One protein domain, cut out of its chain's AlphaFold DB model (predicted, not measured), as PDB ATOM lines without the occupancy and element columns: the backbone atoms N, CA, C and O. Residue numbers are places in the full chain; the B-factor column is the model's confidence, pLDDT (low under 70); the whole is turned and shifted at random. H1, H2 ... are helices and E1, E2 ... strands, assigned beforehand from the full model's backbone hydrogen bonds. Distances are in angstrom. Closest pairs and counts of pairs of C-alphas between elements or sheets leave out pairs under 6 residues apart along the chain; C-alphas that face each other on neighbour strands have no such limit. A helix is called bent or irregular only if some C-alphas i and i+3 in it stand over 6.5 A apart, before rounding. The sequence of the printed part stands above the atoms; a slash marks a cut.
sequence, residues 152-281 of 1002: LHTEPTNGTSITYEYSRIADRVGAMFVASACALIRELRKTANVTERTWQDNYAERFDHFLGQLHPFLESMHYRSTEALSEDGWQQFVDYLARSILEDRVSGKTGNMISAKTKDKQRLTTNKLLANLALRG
ATOM      1  N   LEU A 152      31.540  24.375 -24.813       75.25
ATOM      2  CA  LEU A 152      32.252  23.444 -23.939       75.25
ATOM      3  C   LEU A 152      31.572  23.413 -22.562       75.25
ATOM      4  O   LEU A 152      31.775  24.303 -21.739       75.25
ATOM      5  N   HIS A 153      30.772  22.376 -22.305       72.88
ATOM      6  CA  HIS A 153      30.160  22.148 -20.995       72.88
ATOM      7  C   HIS A 153      31.115  21.418 -20.043       72.88
ATOM      8  O   HIS A 153      31.731  20.407 -20.397       72.88
ATOM      9  N   THR A 154      31.202  21.917 -18.812       65.94
ATOM     10  CA  THR A 154      31.909  21.273 -17.697       65.94
ATOM     11  C   THR A 154      30.886  20.856 -16.630       65.94
ATOM     12  O   THR A 154      30.004  21.643 -16.282       65.94
ATOM     13  N   GLU A 155      30.945  19.603 -16.172       54.28
ATOM     14  CA  GLU A 155      29.968  19.008 -15.242       54.28
ATOM     15  C   GLU A 155      30.618  18.751 -13.878       54.28
ATOM     16  O   GLU A 155      31.348  17.762 -13.780       54.28
ATOM     17  N   PRO A 156      30.344  19.570 -12.844       56.50
ATOM     18  CA  PRO A 156      31.120  19.583 -11.617       56.50
ATOM     19  C   PRO A 156      30.734  18.509 -10.615       56.50
ATOM     20  O   PRO A 156      29.559  18.271 -10.349       56.50
ATOM     21  N   THR A 157      31.744  18.069  -9.870       47.28
ATOM     22  CA  THR A 157      31.613  17.380  -8.568       47.28
ATOM     23  C   THR A 157      30.885  18.193  -7.475       47.28
ATOM     24  O   THR A 157      30.417  17.599  -6.508       47.28
ATOM     25  N   ASN A 158      30.736  19.524  -7.623       44.75
ATOM     26  CA  ASN A 158      30.147  20.436  -6.617       44.75
ATOM     27  C   ASN A 158      28.892  21.222  -7.086       44.75
ATOM     28  O   ASN A 158      28.510  22.199  -6.443       44.75
ATOM     29  N   GLY A 159      28.247  20.838  -8.194       53.03
ATOM     30  CA  GLY A 159      26.892  21.315  -8.534       53.03
ATOM     31  C   GLY A 159      26.729  22.669  -9.256       53.03
ATOM     32  O   GLY A 159      25.594  23.053  -9.519       53.03
ATOM     33  N   THR A 160      27.796  23.391  -9.624       50.56
ATOM     34  CA  THR A 160      27.726  24.606 -10.480       50.56
ATOM     35  C   THR A 160      28.429  24.414 -11.825       50.56
ATOM     36  O   THR A 160      29.649  24.581 -11.894       50.56
ATOM     37  N   SER A 161      27.699  24.023 -12.874       62.16
ATOM     38  CA  SER A 161      28.258  23.833 -14.222       62.16
ATOM     39  C   SER A 161      28.815  25.137 -14.790       62.16
ATOM     40  O   SER A 161      28.215  26.201 -14.646       62.16
ATOM     41  N   ILE A 162      29.988  25.060 -15.426       69.75
ATOM     42  CA  ILE A 162      30.552  26.175 -16.194       69.75
ATOM     43  C   ILE A 162      30.426  25.822 -17.672       69.75
ATOM     44  O   ILE A 162      30.925  24.787 -18.122       69.75
ATOM     45  N   THR A 163      29.741  26.691 -18.402       75.56
ATOM     46  CA  THR A 163      29.512  26.587 -19.840       75.56
ATOM     47  C   THR A 163      30.345  27.659 -20.527       75.56
ATOM     48  O   THR A 163      30.154  28.841 -20.249       75.56
ATOM     49  N   TYR A 164      31.268  27.253 -21.399       78.94
ATOM     50  CA  TYR A 164      31.985  28.180 -22.277       78.94
ATOM     51  C   TYR A 164      31.281  28.211 -23.630       78.94
ATOM     52  O   TYR A 164      31.118  27.159 -24.248       78.94
ATOM     53  N   GLU A 165      30.857  29.390 -24.072       82.50
ATOM     54  CA  GLU A 165      30.106  29.586 -25.310       82.50
ATOM     55  C   GLU A 165      30.943  30.391 -26.304       82.50
ATOM     56  O   GLU A 165      31.232  31.566 -26.081       82.50
ATOM     57  N   TYR A 166      31.334  29.755 -27.408       86.81
ATOM     58  CA  TYR A 166      32.222  30.362 -28.401       86.81
ATOM     59  C   TYR A 166      31.499  30.808 -29.674       86.81
ATOM     60  O   TYR A 166      32.160  31.209 -30.625       86.81
ATOM     61  N   SER A 167      30.162  30.774 -29.711       80.62
ATOM     62  CA  SER A 167      29.382  31.078 -30.921       80.62
ATOM     63  C   SER A 167      29.700  32.455 -31.509       80.62
ATOM     64  O   SER A 167      29.928  32.559 -32.705       80.62
ATOM     65  N   ARG A 168      29.848  33.488 -30.668       79.56
ATOM     66  CA  ARG A 168      30.221  34.844 -31.120       79.56
ATOM     67  C   ARG A 168      31.634  34.931 -31.702       79.56
ATOM     68  O   ARG A 168      31.896  35.752 -32.566       79.56
ATOM     69  N   ILE A 169      32.548  34.103 -31.199       84.06
ATOM     70  CA  ILE A 169      33.943  34.075 -31.648       84.06
ATOM     71  C   ILE A 169      34.074  33.222 -32.918       84.06
ATOM     72  O   ILE A 169      34.952  33.477 -33.739       84.06
ATOM     73  N   ALA A 170      33.206  32.224 -33.096       86.25
ATOM     74  CA  ALA A 170      33.258  31.264 -34.188       86.25
ATOM     75  C   ALA A 170      33.057  31.894 -35.570       86.25
ATOM     76  O   ALA A 170      33.746  31.484 -36.503       86.25
ATOM     77  N   ASP A 171      32.213  32.921 -35.689       83.31
ATOM     78  CA  ASP A 171      32.012  33.651 -36.951       83.31
ATOM     79  C   ASP A 171      33.314  34.280 -37.459       83.31
ATOM     80  O   ASP A 171      33.574  34.327 -38.661       83.31
ATOM     81  N   ARG A 172      34.169  34.729 -36.531       86.12
ATOM     82  CA  ARG A 172      35.434  35.397 -36.843       86.12
ATOM     83  C   ARG A 172      36.628  34.452 -36.867       86.12
ATOM     84  O   ARG A 172      37.506  34.596 -37.706       86.12
ATOM     85  N   VAL A 173      36.698  33.501 -35.940       89.75
ATOM     86  CA  VAL A 173      37.806  32.539 -35.855       89.75
ATOM     87  C   VAL A 173      37.670  31.461 -36.925       89.75
ATOM     88  O   VAL A 173      38.673  31.023 -37.469       89.75
ATOM     89  N   GLY A 174      36.451  31.076 -37.288       92.19
ATOM     90  CA  GLY A 174      36.174  29.966 -38.189       92.19
ATOM     91  C   GLY A 174      35.396  28.882 -37.456       92.19
ATOM     92  O   GLY A 174      35.919  28.181 -36.588       92.19
ATOM     93  N   ALA A 175      34.135  28.728 -37.838       86.06
ATOM     94  CA  ALA A 175      33.184  27.799 -37.245       86.06
ATOM     95  C   ALA A 175      33.731  26.353 -37.185       86.06
ATOM     96  O   ALA A 175      33.744  25.709 -36.134       86.06
ATOM     97  N   MET A 176      34.292  25.867 -38.292       88.25
ATOM     98  CA  MET A 176      34.936  24.549 -38.398       88.25
ATOM     99  C   MET A 176      36.091  24.353 -37.402       88.25
ATOM    100  O   MET A 176      36.179  23.314 -36.736       88.25
ATOM    101  N   PHE A 177      36.958  25.362 -37.266       93.50
ATOM    102  CA  PHE A 177      38.090  25.331 -36.342       93.50
ATOM    103  C   PHE A 177      37.609  25.247 -34.892       93.50
ATOM    104  O   PHE A 177      38.051  24.376 -34.138       93.50
ATOM    105  N   VAL A 178      36.656  26.102 -34.503       91.38
ATOM    106  CA  VAL A 178      36.145  26.140 -33.127       91.38
ATOM    107  C   VAL A 178      35.426  24.832 -32.766       91.38
ATOM    108  O   VAL A 178      35.647  24.314 -31.666       91.38
ATOM    109  N   ALA A 179      34.642  24.235 -33.677       87.50
ATOM    110  CA  ALA A 179      34.033  22.910 -33.463       87.50
ATOM    111  C   ALA A 179      35.084  21.842 -33.190       87.50
ATOM    112  O   ALA A 179      35.003  21.119 -32.194       87.50
ATOM    113  N   SER A 180      36.069  21.759 -34.079       90.44
ATOM    114  CA  SER A 180      37.092  20.721 -34.037       90.44
ATOM    115  C   SER A 180      37.968  20.857 -32.791       90.44
ATOM    116  O   SER A 180      38.274  19.865 -32.125       90.44
ATOM    117  N   ALA A 181      38.295  22.089 -32.399       92.25
ATOM    118  CA  ALA A 181      39.036  22.357 -31.177       92.25
ATOM    119  C   ALA A 181      38.209  22.042 -29.914       92.25
ATOM    120  O   ALA A 181      38.718  21.406 -28.991       92.25
ATOM    121  N   CYS A 182      36.912  22.374 -29.880       90.56
ATOM    122  CA  CYS A 182      36.026  21.961 -28.786       90.56
ATOM    123  C   CYS A 182      35.936  20.433 -28.668       90.56
ATOM    124  O   CYS A 182      35.988  19.895 -27.558       90.56
ATOM    125  N   ALA A 183      35.823  19.723 -29.796       88.88
ATOM    126  CA  ALA A 183      35.797  18.264 -29.830       88.88
ATOM    127  C   ALA A 183      37.093  17.663 -29.261       88.88
ATOM    128  O   ALA A 183      37.027  16.790 -28.392       88.88
ATOM    129  N   LEU A 184      38.254  18.202 -29.647       91.62
ATOM    130  CA  LEU A 184      39.551  17.813 -29.092       91.62
ATOM    131  C   LEU A 184      39.605  17.999 -27.569       91.62
ATOM    132  O   LEU A 184      40.036  17.100 -26.853       91.62
ATOM    133  N   ILE A 185      39.145  19.134 -27.041       90.25
ATOM    134  CA  ILE A 185      39.194  19.399 -25.593       90.25
ATOM    135  C   ILE A 185      38.291  18.438 -24.808       90.25
ATOM    136  O   ILE A 185      38.671  17.982 -23.721       90.25
ATOM    137  N   ARG A 186      37.130  18.069 -25.369       86.31
ATOM    138  CA  ARG A 186      36.259  17.023 -24.806       86.31
ATOM    139  C   ARG A 186      36.924  15.647 -24.848       86.31
ATOM    140  O   ARG A 186      36.777  14.877 -23.905       86.31
ATOM    141  N   GLU A 187      37.667  15.334 -25.903       86.62
ATOM    142  CA  GLU A 187      38.395  14.071 -26.009       86.62
ATOM    143  C   GLU A 187      39.567  13.993 -25.022       86.62
ATOM    144  O   GLU A 187      39.709  12.992 -24.322       86.62
ATOM    145  N   LEU A 188      40.337  15.077 -24.872       84.00
ATOM    146  CA  LEU A 188      41.404  15.182 -23.870       84.00
ATOM    147  C   LEU A 188      40.879  14.990 -22.442       84.00
ATOM    148  O   LEU A 188      41.604  14.492 -21.582       84.00
ATOM    149  N   ARG A 189      39.609  15.335 -22.180       81.94
ATOM    150  CA  ARG A 189      38.939  15.008 -20.910       81.94
ATOM    151  C   ARG A 189      38.838  13.502 -20.702       81.94
ATOM    152  O   ARG A 189      39.142  13.022 -19.614       81.94
ATOM    153  N   LYS A 190      38.398  12.775 -21.735       79.88
ATOM    154  CA  LYS A 190      38.183  11.323 -21.684       79.88
ATOM    155  C   LYS A 190      39.504  10.568 -21.533       79.88
ATOM    156  O   LYS A 190      39.570   9.619 -20.764       79.88
ATOM    157  N   THR A 191      40.556  11.005 -22.226       78.56
ATOM    158  CA  THR A 191      41.848  10.298 -22.259       78.56
ATOM    159  C   THR A 191      42.755  10.597 -21.065       78.56
ATOM    160  O   THR A 191      43.518   9.729 -20.654       78.56
ATOM    161  N   ALA A 192      42.686  11.793 -20.471       70.62
ATOM    162  CA  ALA A 192      43.645  12.195 -19.440       70.62
ATOM    163  C   ALA A 192      43.429  11.543 -18.057       70.62
ATOM    164  O   ALA A 192      44.315  11.661 -17.213       70.62
ATOM    165  N   ASN A 193      42.282  10.900 -17.795       72.19
ATOM    166  CA  ASN A 193      41.908  10.315 -16.493       72.19
ATOM    167  C   ASN A 193      42.262  11.211 -15.276       72.19
ATOM    168  O   ASN A 193      42.680  10.746 -14.215       72.19
ATOM    169  N   VAL A 194      42.167  12.532 -15.447       69.50
ATOM    170  CA  VAL A 194      42.447  13.514 -14.395       69.50
ATOM    171  C   VAL A 194      41.147  13.937 -13.731       69.50
ATOM    172  O   VAL A 194      40.095  13.994 -14.363       69.50
ATOM    173  N   THR A 195      41.230  14.324 -12.456       73.62
ATOM    174  CA  THR A 195      40.111  14.979 -11.765       73.62
ATOM    175  C   THR A 195      39.609  16.157 -12.596       73.62
ATOM    176  O   THR A 195      40.422  16.926 -13.116       73.62
ATOM    177  N   GLU A 196      38.303  16.359 -12.632       71.31
ATOM    178  CA  GLU A 196      37.655  17.396 -13.429       71.31
ATOM    179  C   GLU A 196      38.237  18.802 -13.220       71.31
ATOM    180  O   GLU A 196      38.542  19.489 -14.188       71.31
ATOM    181  N   ARG A 197      38.521  19.190 -11.968       70.94
ATOM    182  CA  ARG A 197      39.194  20.459 -11.643       70.94
ATOM    183  C   ARG A 197      40.552  20.599 -12.336       70.94
ATOM    184  O   ARG A 197      40.890  21.651 -12.860       70.94
ATOM    185  N   THR A 198      41.335  19.524 -12.351       72.88
ATOM    186  CA  THR A 198      42.644  19.499 -13.019       72.88
ATOM    187  C   THR A 198      42.492  19.591 -14.536       72.88
ATOM    188  O   THR A 198      43.330  20.210 -15.185       72.88
ATOM    189  N   TRP A 199      41.440  19.006 -15.115       81.50
ATOM    190  CA  TRP A 199      41.136  19.181 -16.536       81.50
ATOM    191  C   TRP A 199      40.689  20.618 -16.844       81.50
ATOM    192  O   TRP A 199      41.211  21.233 -17.773       81.50
ATOM    193  N   GLN A 200      39.802  21.181 -16.024       77.00
ATOM    194  CA  GLN A 200      39.278  22.534 -16.178       77.00
ATOM    195  C   GLN A 200      40.394  23.589 -16.116       77.00
ATOM    196  O   GLN A 200      40.521  24.389 -17.043       77.00
ATOM    197  N   ASP A 201      41.255  23.522 -15.095       70.25
ATOM    198  CA  ASP A 201      42.363  24.468 -14.872       70.25
ATOM    199  C   ASP A 201      43.463  24.386 -15.960       70.25
ATOM    200  O   ASP A 201      44.212  25.349 -16.177       70.25
ATOM    201  N   ASN A 202      43.625  23.219 -16.602       74.75
ATOM    202  CA  ASN A 202      44.729  22.958 -17.536       74.75
ATOM    203  C   ASN A 202      44.323  23.006 -19.014       74.75
ATOM    204  O   ASN A 202      45.184  23.300 -19.839       74.75
ATOM    205  N   TYR A 203      43.068  22.703 -19.354       81.69
ATOM    206  CA  TYR A 203      42.616  22.582 -20.742       81.69
ATOM    207  C   TYR A 203      41.470  23.538 -21.055       81.69
ATOM    208  O   TYR A 203      41.625  24.346 -21.961       81.69
ATOM    209  N   ALA A 204      40.370  23.516 -20.297       84.44
ATOM    210  CA  ALA A 204      39.210  24.363 -20.596       84.44
ATOM    211  C   ALA A 204      39.528  25.860 -20.439       84.44
ATOM    212  O   ALA A 204      39.351  26.621 -21.382       84.44
ATOM    213  N   GLU A 205      40.098  26.268 -19.299       84.38
ATOM    214  CA  GLU A 205      40.481  27.669 -19.044       84.38
ATOM    215  C   GLU A 205      41.584  28.148 -20.006       84.38
ATOM    216  O   GLU A 205      41.634  29.311 -20.399       84.38
ATOM    217  N   ARG A 206      42.493  27.249 -20.409       88.94
ATOM    218  CA  ARG A 206      43.570  27.585 -21.355       88.94
ATOM    219  C   ARG A 206      43.058  27.708 -22.777       88.94
ATOM    220  O   ARG A 206      43.554  28.556 -23.508       88.94
ATOM    221  N   PHE A 207      42.086  26.887 -23.148       92.81
ATOM    222  CA  PHE A 207      41.429  26.955 -24.440       92.81
ATOM    223  C   PHE A 207      40.561  28.209 -24.568       92.81
ATOM    224  O   PHE A 207      40.663  28.904 -25.573       92.81
ATOM    225  N   ASP A 208      39.817  28.557 -23.519       90.62
ATOM    226  CA  ASP A 208      39.081  29.819 -23.431       90.62
ATOM    227  C   ASP A 208      40.023  31.025 -23.569       90.62
ATOM    228  O   ASP A 208      39.827  31.887 -24.424       90.62
ATOM    229  N   HIS A 209      41.133  31.029 -22.821       90.50
ATOM    230  CA  HIS A 209      42.149  32.070 -22.955       90.50
ATOM    231  C   HIS A 209      42.763  32.115 -24.364       90.50
ATOM    232  O   HIS A 209      42.943  33.199 -24.910       90.50
ATOM    233  N   PHE A 210      43.071  30.961 -24.963       94.44
ATOM    234  CA  PHE A 210      43.594  30.862 -26.326       94.44
ATOM    235  C   PHE A 210      42.628  31.489 -27.341       94.44
ATOM    236  O   PHE A 210      43.041  32.367 -28.094       94.44
ATOM    237  N   LEU A 211      41.343  31.116 -27.321       93.94
ATOM    238  CA  LEU A 211      40.334  31.676 -28.228       93.94
ATOM    239  C   LEU A 211      40.093  33.168 -27.975       93.94
ATOM    240  O   LEU A 211      40.017  33.950 -28.922       93.94
ATOM    241  N   GLY A 212      40.053  33.578 -26.705       90.12
ATOM    242  CA  GLY A 212      39.897  34.976 -26.313       90.12
ATOM    243  C   GLY A 212      41.082  35.868 -26.694       90.12
ATOM    244  O   GLY A 212      40.928  37.083 -26.726       90.12
ATOM    245  N   GLN A 213      42.266  35.310 -26.971       94.31
ATOM    246  CA  GLN A 213      43.391  36.053 -27.557       94.31
ATOM    247  C   GLN A 213      43.444  35.934 -29.085       94.31
ATOM    248  O   GLN A 213      43.902  36.859 -29.746       94.31
ATOM    249  N   LEU A 214      42.969  34.825 -29.655       94.06
ATOM    250  CA  LEU A 214      42.959  34.605 -31.101       94.06
ATOM    251  C   LEU A 214      41.993  35.554 -31.814       94.06
ATOM    252  O   LEU A 214      42.345  36.119 -32.843       94.06
ATOM    253  N   HIS A 215      40.812  35.782 -31.239       93.12
ATOM    254  CA  HIS A 215      39.825  36.716 -31.781       93.12
ATOM    255  C   HIS A 215      40.376  38.142 -31.996       93.12
ATOM    256  O   HIS A 215      40.412  38.585 -33.146       93.12
ATOM    257  N   PRO A 216      40.869  38.854 -30.957       91.31
ATOM    258  CA  PRO A 216      41.403  40.203 -31.133       91.31
ATOM    259  C   PRO A 216      42.667  40.227 -32.000       91.31
ATOM    260  O   PRO A 216      42.899  41.211 -32.693       91.31
ATOM    261  N   PHE A 217      43.467  39.153 -32.015       95.81
ATOM    262  CA  PHE A 217      44.623  39.053 -32.907       95.81
ATOM    263  C   PHE A 217      44.207  39.047 -34.388       95.81
ATOM    264  O   PHE A 217      44.758  39.809 -35.185       95.81
ATOM    265  N   LEU A 218      43.210  38.232 -34.757       94.56
ATOM    266  CA  LEU A 218      42.675  38.188 -36.125       94.56
ATOM    267  C   LEU A 218      42.073  39.539 -36.540       94.56
ATOM    268  O   LEU A 218      42.194  39.938 -37.697       94.56
ATOM    269  N   GLU A 219      41.433  40.255 -35.612       91.31
ATOM    270  CA  GLU A 219      40.945  41.619 -35.850       91.31
ATOM    271  C   GLU A 219      42.094  42.605 -36.076       91.31
ATOM    272  O   GLU A 219      42.102  43.294 -37.096       91.31
ATOM    273  N   SER A 220      43.087  42.634 -35.180       93.19
ATOM    274  CA  SER A 220      44.199  43.589 -35.247       93.19
ATOM    275  C   SER A 220      45.099  43.392 -36.463       93.19
ATOM    276  O   SER A 220      45.668  44.351 -36.966       93.19
ATOM    277  N   MET A 221      45.223  42.150 -36.937       95.25
ATOM    278  CA  MET A 221      46.055  41.795 -38.090       95.25
ATOM    279  C   MET A 221      45.240  41.675 -39.387       95.25
ATOM    280  O   MET A 221      45.767  41.255 -40.413       95.25
ATOM    281  N   HIS A 222      43.950  42.027 -39.348       94.12
ATOM    282  CA  HIS A 222      43.024  41.997 -40.484       94.12
ATOM    283  C   HIS A 222      42.869  40.629 -41.182       94.12
ATOM    284  O   HIS A 222      42.470  40.558 -42.347       94.12
ATOM    285  N   TYR A 223      43.099  39.523 -40.472       93.38
ATOM    286  CA  TYR A 223      42.813  38.182 -40.982       93.38
ATOM    287  C   TYR A 223      41.310  37.890 -40.937       93.38
ATOM    288  O   TYR A 223      40.630  38.209 -39.961       93.38
ATOM    289  N   ARG A 224      40.776  37.260 -41.993       88.12
ATOM    290  CA  ARG A 224      39.343  36.920 -42.073       88.12
ATOM    291  C   ARG A 224      38.943  35.781 -41.131       88.12
ATOM    292  O   ARG A 224      37.857  35.847 -40.572       88.12
ATOM    293  N   SER A 225      39.800  34.768 -40.985       93.94
ATOM    294  CA  SER A 225      39.609  33.585 -40.132       93.94
ATOM    295  C   SER A 225      40.947  32.886 -39.872       93.94
ATOM    296  O   SER A 225      41.980  33.296 -40.408       93.94
ATOM    297  N   THR A 226      40.949  31.802 -39.091       91.25
ATOM    298  CA  THR A 226      42.149  30.972 -38.887       91.25
ATOM    299  C   THR A 226      42.633  30.268 -40.146       91.25
ATOM    300  O   THR A 226      43.811  29.947 -40.239       91.25
ATOM    301  N   GLU A 227      41.754  30.025 -41.120       91.00
ATOM    302  CA  GLU A 227      42.119  29.403 -42.403       91.00
ATOM    303  C   GLU A 227      42.984  30.340 -43.259       91.00
ATOM    304  O   GLU A 227      43.754  29.884 -44.097       91.00
ATOM    305  N   ALA A 228      42.896  31.653 -43.014       89.75
ATOM    306  CA  ALA A 228      43.729  32.658 -43.665       89.75
ATOM    307  C   ALA A 228      45.114  32.820 -43.009       89.75
ATOM    308  O   ALA A 228      45.945  33.570 -43.526       89.75
ATOM    309  N   LEU A 229      45.374  32.163 -41.871       93.56
ATOM    310  CA  LEU A 229      46.669  32.232 -41.201       93.56
ATOM    311  C   LEU A 229      47.669  31.291 -41.876       93.56
ATOM    312  O   LEU A 229      47.535  30.068 -41.826       93.56
ATOM    313  N   SER A 230      48.723  31.876 -42.441       95.50
ATOM    314  CA  SER A 230      49.927  31.136 -42.813       95.50
ATOM    315  C   SER A 230      50.647  30.602 -41.567       95.50
ATOM    316  O   SER A 230      50.333  30.962 -40.430       95.50
ATOM    317  N   GLU A 231      51.659  29.759 -41.767       94.44
ATOM    318  CA  GLU A 231      52.537  29.312 -40.680       94.44
ATOM    319  C   GLU A 231      53.175  30.492 -39.923       94.44
ATOM    320  O   GLU A 231      53.273  30.454 -38.695       94.44
ATOM    321  N   ASP A 232      53.530  31.559 -40.644       95.25
ATOM    322  CA  ASP A 232      54.040  32.806 -40.069       95.25
ATOM    323  C   ASP A 232      52.959  33.557 -39.275       95.25
ATOM    324  O   ASP A 232      53.194  33.966 -38.140       95.25
ATOM    325  N   GLY A 233      51.728  33.634 -39.796       95.38
ATOM    326  CA  GLY A 233      50.596  34.220 -39.069       95.38
ATOM    327  C   GLY A 233      50.309  33.506 -37.741       95.38
ATOM    328  O   GLY A 233      50.048  34.149 -36.722       95.38
ATOM    329  N   TRP A 234      50.426  32.175 -37.715       97.06
ATOM    330  CA  TRP A 234      50.321  31.393 -36.480       97.06
ATOM    331  C   TRP A 234      51.491  31.628 -35.517       97.06
ATOM    332  O   TRP A 234      51.269  31.676 -34.305       97.06
ATOM    333  N   GLN A 235      52.715  31.814 -36.019       97.00
ATOM    334  CA  GLN A 235      53.866  32.171 -35.185       97.00
ATOM    335  C   GLN A 235      53.670  33.542 -34.523       97.00
ATOM    336  O   GLN A 235      53.815  33.661 -33.306       97.00
ATOM    337  N   GLN A 236      53.233  34.545 -35.288       96.12
ATOM    338  CA  GLN A 236      52.929  35.880 -34.770       96.12
ATOM    339  C   GLN A 236      51.830  35.844 -33.697       96.12
ATOM    340  O   GLN A 236      51.926  36.533 -32.675       96.12
ATOM    341  N   PHE A 237      50.810  34.999 -33.878       96.81
ATOM    342  CA  PHE A 237      49.790  34.782 -32.854       96.81
ATOM    343  C   PHE A 237      50.370  34.158 -31.576       96.81
ATOM    344  O   PHE A 237      50.025  34.570 -30.469       96.81
ATOM    345  N   VAL A 238      51.261  33.175 -31.696       96.19
ATOM    346  CA  VAL A 238      51.895  32.532 -30.534       96.19
ATOM    347  C   VAL A 238      52.763  33.525 -29.763       96.19
ATOM    348  O   VAL A 238      52.740  33.507 -28.532       96.19
ATOM    349  N   ASP A 239      53.437  34.447 -30.449       93.75
ATOM    350  CA  ASP A 239      54.207  35.525 -29.821       93.75
ATOM    351  C   ASP A 239      53.296  36.567 -29.146       93.75
ATOM    352  O   ASP A 239      53.587  37.065 -28.052       93.75
ATOM    353  N   TYR A 240      52.142  36.868 -29.750       94.06
ATOM    354  CA  TYR A 240      51.085  37.671 -29.125       94.06
ATOM    355  C   TYR A 240      50.542  37.001 -27.849       94.06
ATOM    356  O   TYR A 240      50.456  37.625 -26.787       94.06
ATOM    357  N   LEU A 241      50.261  35.698 -27.911       93.75
ATOM    358  CA  LEU A 241      49.806  34.899 -26.777       93.75
ATOM    359  C   LEU A 241      50.882  34.787 -25.682       93.75
ATOM    360  O   LEU A 241      50.558  34.821 -24.492       93.75
ATOM    361  N   ALA A 242      52.156  34.691 -26.065       92.06
ATOM    362  CA  ALA A 242      53.296  34.678 -25.156       92.06
ATOM    363  C   ALA A 242      53.368  35.966 -24.332       92.06
ATOM    364  O   ALA A 242      53.451  35.892 -23.104       92.06
ATOM    365  N   ARG A 243      53.268  37.130 -24.987       90.50
ATOM    366  CA  ARG A 243      53.207  38.440 -24.319       90.50
ATOM    367  C   ARG A 243      52.047  38.502 -23.335       90.50
ATOM    368  O   ARG A 243      52.266  38.747 -22.155       90.50
ATOM    369  N   SER A 244      50.853  38.106 -23.772       88.62
ATOM    370  CA  SER A 244      49.667  38.019 -22.914       88.62
ATOM    371  C   SER A 244      49.890  37.183 -21.638       88.62
ATOM    372  O   SER A 244      49.437  37.574 -20.560       88.62
ATOM    373  N   ILE A 245      50.587  36.045 -21.728       86.56
ATOM    374  CA  ILE A 245      50.845  35.151 -20.583       86.56
ATOM    375  C   ILE A 245      51.989  35.661 -19.691       86.56
ATOM    376  O   ILE A 245      51.969  35.440 -18.474       86.56
ATOM    377  N   LEU A 246      53.011  36.281 -20.282       82.50
ATOM    378  CA  LEU A 246      54.251  36.649 -19.598       82.50
ATOM    379  C   LEU A 246      54.232  38.070 -19.026       82.50
ATOM    380  O   LEU A 246      54.885  38.306 -18.005       82.50
ATOM    381  N   GLU A 247      53.459  38.986 -19.602       81.44
ATOM    382  CA  GLU A 247      53.254  40.333 -19.072       81.44
ATOM    383  C   GLU A 247      52.569  40.291 -17.697       81.44
ATOM    384  O   GLU A 247      51.943  39.302 -17.296       81.44
ATOM    385  N   ASP A 248      52.783  41.334 -16.897       55.59
ATOM    386  CA  ASP A 248      52.363  41.428 -15.497       55.59
ATOM    387  C   ASP A 248      50.847  41.576 -15.341       55.59
ATOM    388  O   ASP A 248      50.316  42.611 -14.945       55.59
ATOM    389  N   ARG A 249      50.124  40.486 -15.617       62.41
ATOM    390  CA  ARG A 249      48.688  40.416 -15.382       62.41
ATOM    391  C   ARG A 249      48.373  40.410 -13.894       62.41
ATOM    392  O   ARG A 249      48.954  39.671 -13.090       62.41
ATOM    393  N   VAL A 250      47.348  41.182 -13.574       46.97
ATOM    394  CA  VAL A 250      46.617  41.126 -12.319       46.97
ATOM    395  C   VAL A 250      45.577  40.006 -12.423       46.97
ATOM    396  O   VAL A 250      44.814  39.925 -13.383       46.97
ATOM    397  N   SER A 251      45.546  39.093 -11.454       49.41
ATOM    398  CA  SER A 251      44.544  38.030 -11.382       49.41
ATOM    399  C   SER A 251      43.141  38.635 -11.270       49.41
ATOM    400  O   SER A 251      42.823  39.237 -10.247       49.41
ATOM    401  N   GLY A 252      42.271  38.392 -12.255       47.31
ATOM    402  CA  GLY A 252      40.884  38.889 -12.243       47.31
ATOM    403  C   GLY A 252      40.048  38.429 -11.037       47.31
ATOM    404  O   GLY A 252      39.066  39.071 -10.692       47.31
ATOM    405  N   LYS A 253      40.460  37.354 -10.345       42.72
ATOM    406  CA  LYS A 253      39.822  36.881  -9.101       42.72
ATOM    407  C   LYS A 253      40.361  37.535  -7.830       42.72
ATOM    408  O   LYS A 253      39.673  37.509  -6.817       42.72
ATOM    409  N   THR A 254      41.606  38.020  -7.826       43.25
ATOM    410  CA  THR A 254      42.284  38.419  -6.574       43.25
ATOM    411  C   THR A 254      42.897  39.812  -6.588       43.25
ATOM    412  O   THR A 254      43.357  40.252  -5.539       43.25
ATOM    413  N   GLY A 255      42.944  40.501  -7.730       47.38
ATOM    414  CA  GLY A 255      43.551  41.830  -7.827       47.38
ATOM    415  C   GLY A 255      45.075  41.847  -7.629       47.38
ATOM    416  O   GLY A 255      45.662  42.919  -7.566       47.38
ATOM    417  N   ASN A 256      45.737  40.684  -7.553       51.56
ATOM    418  CA  ASN A 256      47.183  40.571  -7.332       51.56
ATOM    419  C   ASN A 256      47.938  40.176  -8.603       51.56
ATOM    420  O   ASN A 256      47.425  39.397  -9.410       51.56
ATOM    421  N   MET A 257      49.194  40.613  -8.723       66.75
ATOM    422  CA  MET A 257      50.104  40.138  -9.767       66.75
ATOM    423  C   MET A 257      50.264  38.612  -9.738       66.75
ATOM    424  O   MET A 257      50.474  38.000  -8.685       66.75
ATOM    425  N   ILE A 258      50.184  37.986 -10.913       73.25
ATOM    426  CA  ILE A 258      50.382  36.543 -11.065       73.25
ATOM    427  C   ILE A 258      51.862  36.206 -10.831       73.25
ATOM    428  O   ILE A 258      52.748  36.713 -11.514       73.25
ATOM    429  N   SER A 259      52.142  35.308  -9.877       78.56
ATOM    430  CA  SER A 259      53.522  34.897  -9.569       78.56
ATOM    431  C   SER A 259      54.232  34.287 -10.788       78.56
ATOM    432  O   SER A 259      53.605  33.567 -11.568       78.56
ATOM    433  N   ALA A 260      55.553  34.465 -10.901       77.62
ATOM    434  CA  ALA A 260      56.359  33.890 -11.989       77.62
ATOM    435  C   ALA A 260      56.168  32.367 -12.148       77.62
ATOM    436  O   ALA A 260      56.091  31.849 -13.259       77.62
ATOM    437  N   LYS A 261      55.995  31.642 -11.032       77.62
ATOM    438  CA  LYS A 261      55.698  30.200 -11.036       77.62
ATOM    439  C   LYS A 261      54.344  29.882 -11.676       77.62
ATOM    440  O   LYS A 261      54.199  28.862 -12.346       77.62
ATOM    441  N   THR A 262      53.344  30.730 -11.444       79.19
ATOM    442  CA  THR A 262      52.016  30.578 -12.045       79.19
ATOM    443  C   THR A 262      52.061  30.889 -13.540       79.19
ATOM    444  O   THR A 262      51.491  30.120 -14.308       79.19
ATOM    445  N   LYS A 263      52.802  31.929 -13.956       83.38
ATOM    446  CA  LYS A 263      53.025  32.248 -15.378       83.38
ATOM    447  C   LYS A 263      53.702  31.094 -16.120       83.38
ATOM    448  O   LYS A 263      53.221  30.669 -17.165       83.38
ATOM    449  N   ASP A 264      54.753  30.506 -15.543       84.25
ATOM    450  CA  ASP A 264      55.430  29.357 -16.159       84.25
ATOM    451  C   ASP A 264      54.528  28.112 -16.211       84.25
ATOM    452  O   ASP A 264      54.506  27.401 -17.213       84.25
ATOM    453  N   LYS A 265      53.697  27.874 -15.183       84.12
ATOM    454  CA  LYS A 265      52.682  26.809 -15.237       84.12
ATOM    455  C   LYS A 265      51.685  27.044 -16.377       84.12
ATOM    456  O   LYS A 265      51.406  26.104 -17.118       84.12
ATOM    457  N   GLN A 266      51.171  28.268 -16.515       87.19
ATOM    458  CA  GLN A 266      50.232  28.643 -17.574       87.19
ATOM    459  C   GLN A 266      50.857  28.435 -18.954       87.19
ATOM    460  O   GLN A 266      50.278  27.722 -19.769       87.19
ATOM    461  N   ARG A 267      52.081  28.930 -19.164       91.12
ATOM    462  CA  ARG A 267      52.881  28.695 -20.372       91.12
ATOM    463  C   ARG A 267      52.999  27.207 -20.707       91.12
ATOM    464  O   ARG A 267      52.695  26.801 -21.822       91.12
ATOM    465  N   LEU A 268      53.392  26.375 -19.740       88.62
ATOM    466  CA  LEU A 268      53.547  24.930 -19.950       88.62
ATOM    467  C   LEU A 268      52.228  24.248 -20.327       88.62
ATOM    468  O   LEU A 268      52.224  23.355 -21.172       88.62
ATOM    469  N   THR A 269      51.110  24.643 -19.714       87.94
ATOM    470  CA  THR A 269      49.790  24.110 -20.081       87.94
ATOM    471  C   THR A 269      49.329  24.598 -21.454       87.94
ATOM    472  O   THR A 269      48.791  23.802 -22.217       87.94
ATOM    473  N   THR A 270      49.621  25.848 -21.818       92.62
ATOM    474  CA  THR A 270      49.328  26.392 -23.149       92.62
ATOM    475  C   THR A 270      50.156  25.697 -24.231       92.62
ATOM    476  O   THR A 270      49.594  25.280 -25.234       92.62
ATOM    477  N   ASN A 271      51.451  25.438 -24.013       93.50
ATOM    478  CA  ASN A 271      52.272  24.678 -24.969       93.50
ATOM    479  C   ASN A 271      51.747  23.250 -25.178       93.50
ATOM    480  O   ASN A 271      51.802  22.724 -26.287       93.50
ATOM    481  N   LYS A 272      51.197  22.618 -24.132       89.88
ATOM    482  CA  LYS A 272      50.518  21.321 -24.279       89.88
ATOM    483  C   LYS A 272      49.257  21.437 -25.127       89.88
ATOM    484  O   LYS A 272      49.022  20.564 -25.956       89.88
ATOM    485  N   LEU A 273      48.452  22.478 -24.925       91.94
ATOM    486  CA  LEU A 273      47.272  22.735 -25.750       91.94
ATOM    487  C   LEU A 273      47.662  22.922 -27.225       91.94
ATOM    488  O   LEU A 273      47.123  22.219 -28.075       91.94
ATOM    489  N   LEU A 274      48.650  23.777 -27.511       94.44
ATOM    490  CA  LEU A 274      49.180  24.009 -28.863       94.44
ATOM    491  C   LEU A 274      49.662  22.710 -29.522       94.44
ATOM    492  O   LEU A 274      49.314  22.429 -30.664       94.44
ATOM    493  N   ALA A 275      50.401  21.875 -28.786       93.25
ATOM    494  CA  ALA A 275      50.860  20.586 -29.297       93.25
ATOM    495  C   ALA A 275      49.699  19.641 -29.656       93.25
ATOM    496  O   ALA A 275      49.767  18.958 -30.674       93.25
ATOM    497  N   ASN A 276      48.624  19.616 -28.859       92.44
ATOM    498  CA  ASN A 276      47.451  18.790 -29.157       92.44
ATOM    499  C   ASN A 276      46.648  19.326 -30.351       92.44
ATOM    500  O   ASN A 276      46.158  18.532 -31.150       92.44
ATOM    501  N   LEU A 277      46.533  20.651 -30.496       93.88
ATOM    502  CA  LEU A 277      45.890  21.271 -31.659       93.88
ATOM    503  C   LEU A 277      46.666  20.958 -32.949       93.88
ATOM    504  O   LEU A 277      46.062  20.562 -33.943       93.88
ATOM    505  N   ALA A 278      47.999  21.043 -32.913       93.69
ATOM    506  CA  ALA A 278      48.863  20.671 -34.035       93.69
ATOM    507  C   ALA A 278      48.747  19.184 -34.398       93.69
ATOM    508  O   ALA A 278      48.592  18.840 -35.564       93.69
ATOM    509  N   LEU A 279      48.744  18.296 -33.398       92.56
ATOM    510  CA  LEU A 279      48.593  16.851 -33.608       92.56
ATOM    511  C   LEU A 279      47.245  16.480 -34.252       92.56
ATOM    512  O   LEU A 279      47.134  15.438 -34.889       92.56
ATOM    513  N   ARG A 280      46.227  17.337 -34.111       94.00
ATOM    514  CA  ARG A 280      44.920  17.191 -34.767       94.00
ATOM    515  C   ARG A 280      44.790  17.918 -36.099       94.00
ATOM    516  O   ARG A 280      43.688  17.969 -36.633       94.00
ATOM    517  N   GLY A 281      45.877  18.485 -36.618       94.19
ATOM    518  CA  GLY A 281      45.858  19.246 -37.866       94.19
ATOM    519  C   GLY A 281      45.099  20.572 -37.772       94.19
ATOM    520  O   GLY A 281      44.776  21.155 -38.799       94.19
TER     521      GLY A 281
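AT A GLANCE: This is residues 152 to 281 of the 1002 residues of an uncharacterized protein of Massilia yuzhufengensis (UniProt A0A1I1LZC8). What shape does the chain make? The long helix H3 runs through the middle, with the small strand hairpin E1 E2 on one side of it and the helical hairpin H4 H5 on the opposite side, where H5 crosses H3. H2 runs beside the first part of H3, close to E1, and the short H1 packs near the other end of H3. What is printed, and how large is it? The printed part has 130 residues, mostly helix by class, in the order E1, E2, H1, H2, H3, H4, H5, with the two strands antiparallel. It is compact, with a radius of gyration of the C-alphas of 14.9 A and spans of 41 by 32 by 26 A.

IN THESE COORDINATES: Where are the strands? E1 is residues 152 to 154, beginning at C-alpha 152 (32.252, 23.444, -23.939), and E2 is residues 162 to 165. Where are the helices? H3, residues 196 to 220, is 34.7 A long and only just irregular: C-alphas 201 and 204 are 6.54 A apart. H1 is residues 167 to 173, and H2, residues 175 to 191, is 24.6 A long. H4, residues 231 to 246, is 22.4 A long, and H5, residues 260 to 279, is 28.6 A long, ending at C-alpha 279 (48.593, 16.851, -33.608).

HOW THE PARTS SIT: How do the strands pair, and what is nearest to them? E1 and E2 form an antiparallel hairpin, with N 152 and O 164 2.9 A apart, within hydrogen-bond range. The closest C-alphas of E1 and H2 are those of Leu 152 and Cys 182, 6.3 A; those of E2 and H3 are Tyr 164 and Asp 208, 7.4 A. What touches the hub, H3? H2 forms a helical hairpin with it at a shallow tilt of 17 degrees, closest at C-alphas 189 and 199, 6.4 A. H5 is about perpendicular to it at 78 degrees, closest at C-alphas 202 and 269, 5.8 A. H1, closest at C-alphas 173 and 215, 6.2 A, and H4, closest at C-alphas 241 and 213, 6.6 A, touch it too. How do the helices' backbones run? Every O i to N i+4 pair is within hydrogen-bond range in H2, H4 and H5, against 18 of 21 in H3 and 1 of 3 in H1, where 2 of 4 O i to N i+3 pairs are.

THE WHOLE: How far does it reach? The two C-alphas farthest apart, of Gly 159 and Asp 232, are 43.2 A apart. Is the backbone unbroken? The printed part has no cut, and the link from H4 to H5, 13 residues, is long. Where is confidence low? The mean pLDDT of the printed part is 82.4, with residues 154 to 162, 194 and 248 to 257 under 70.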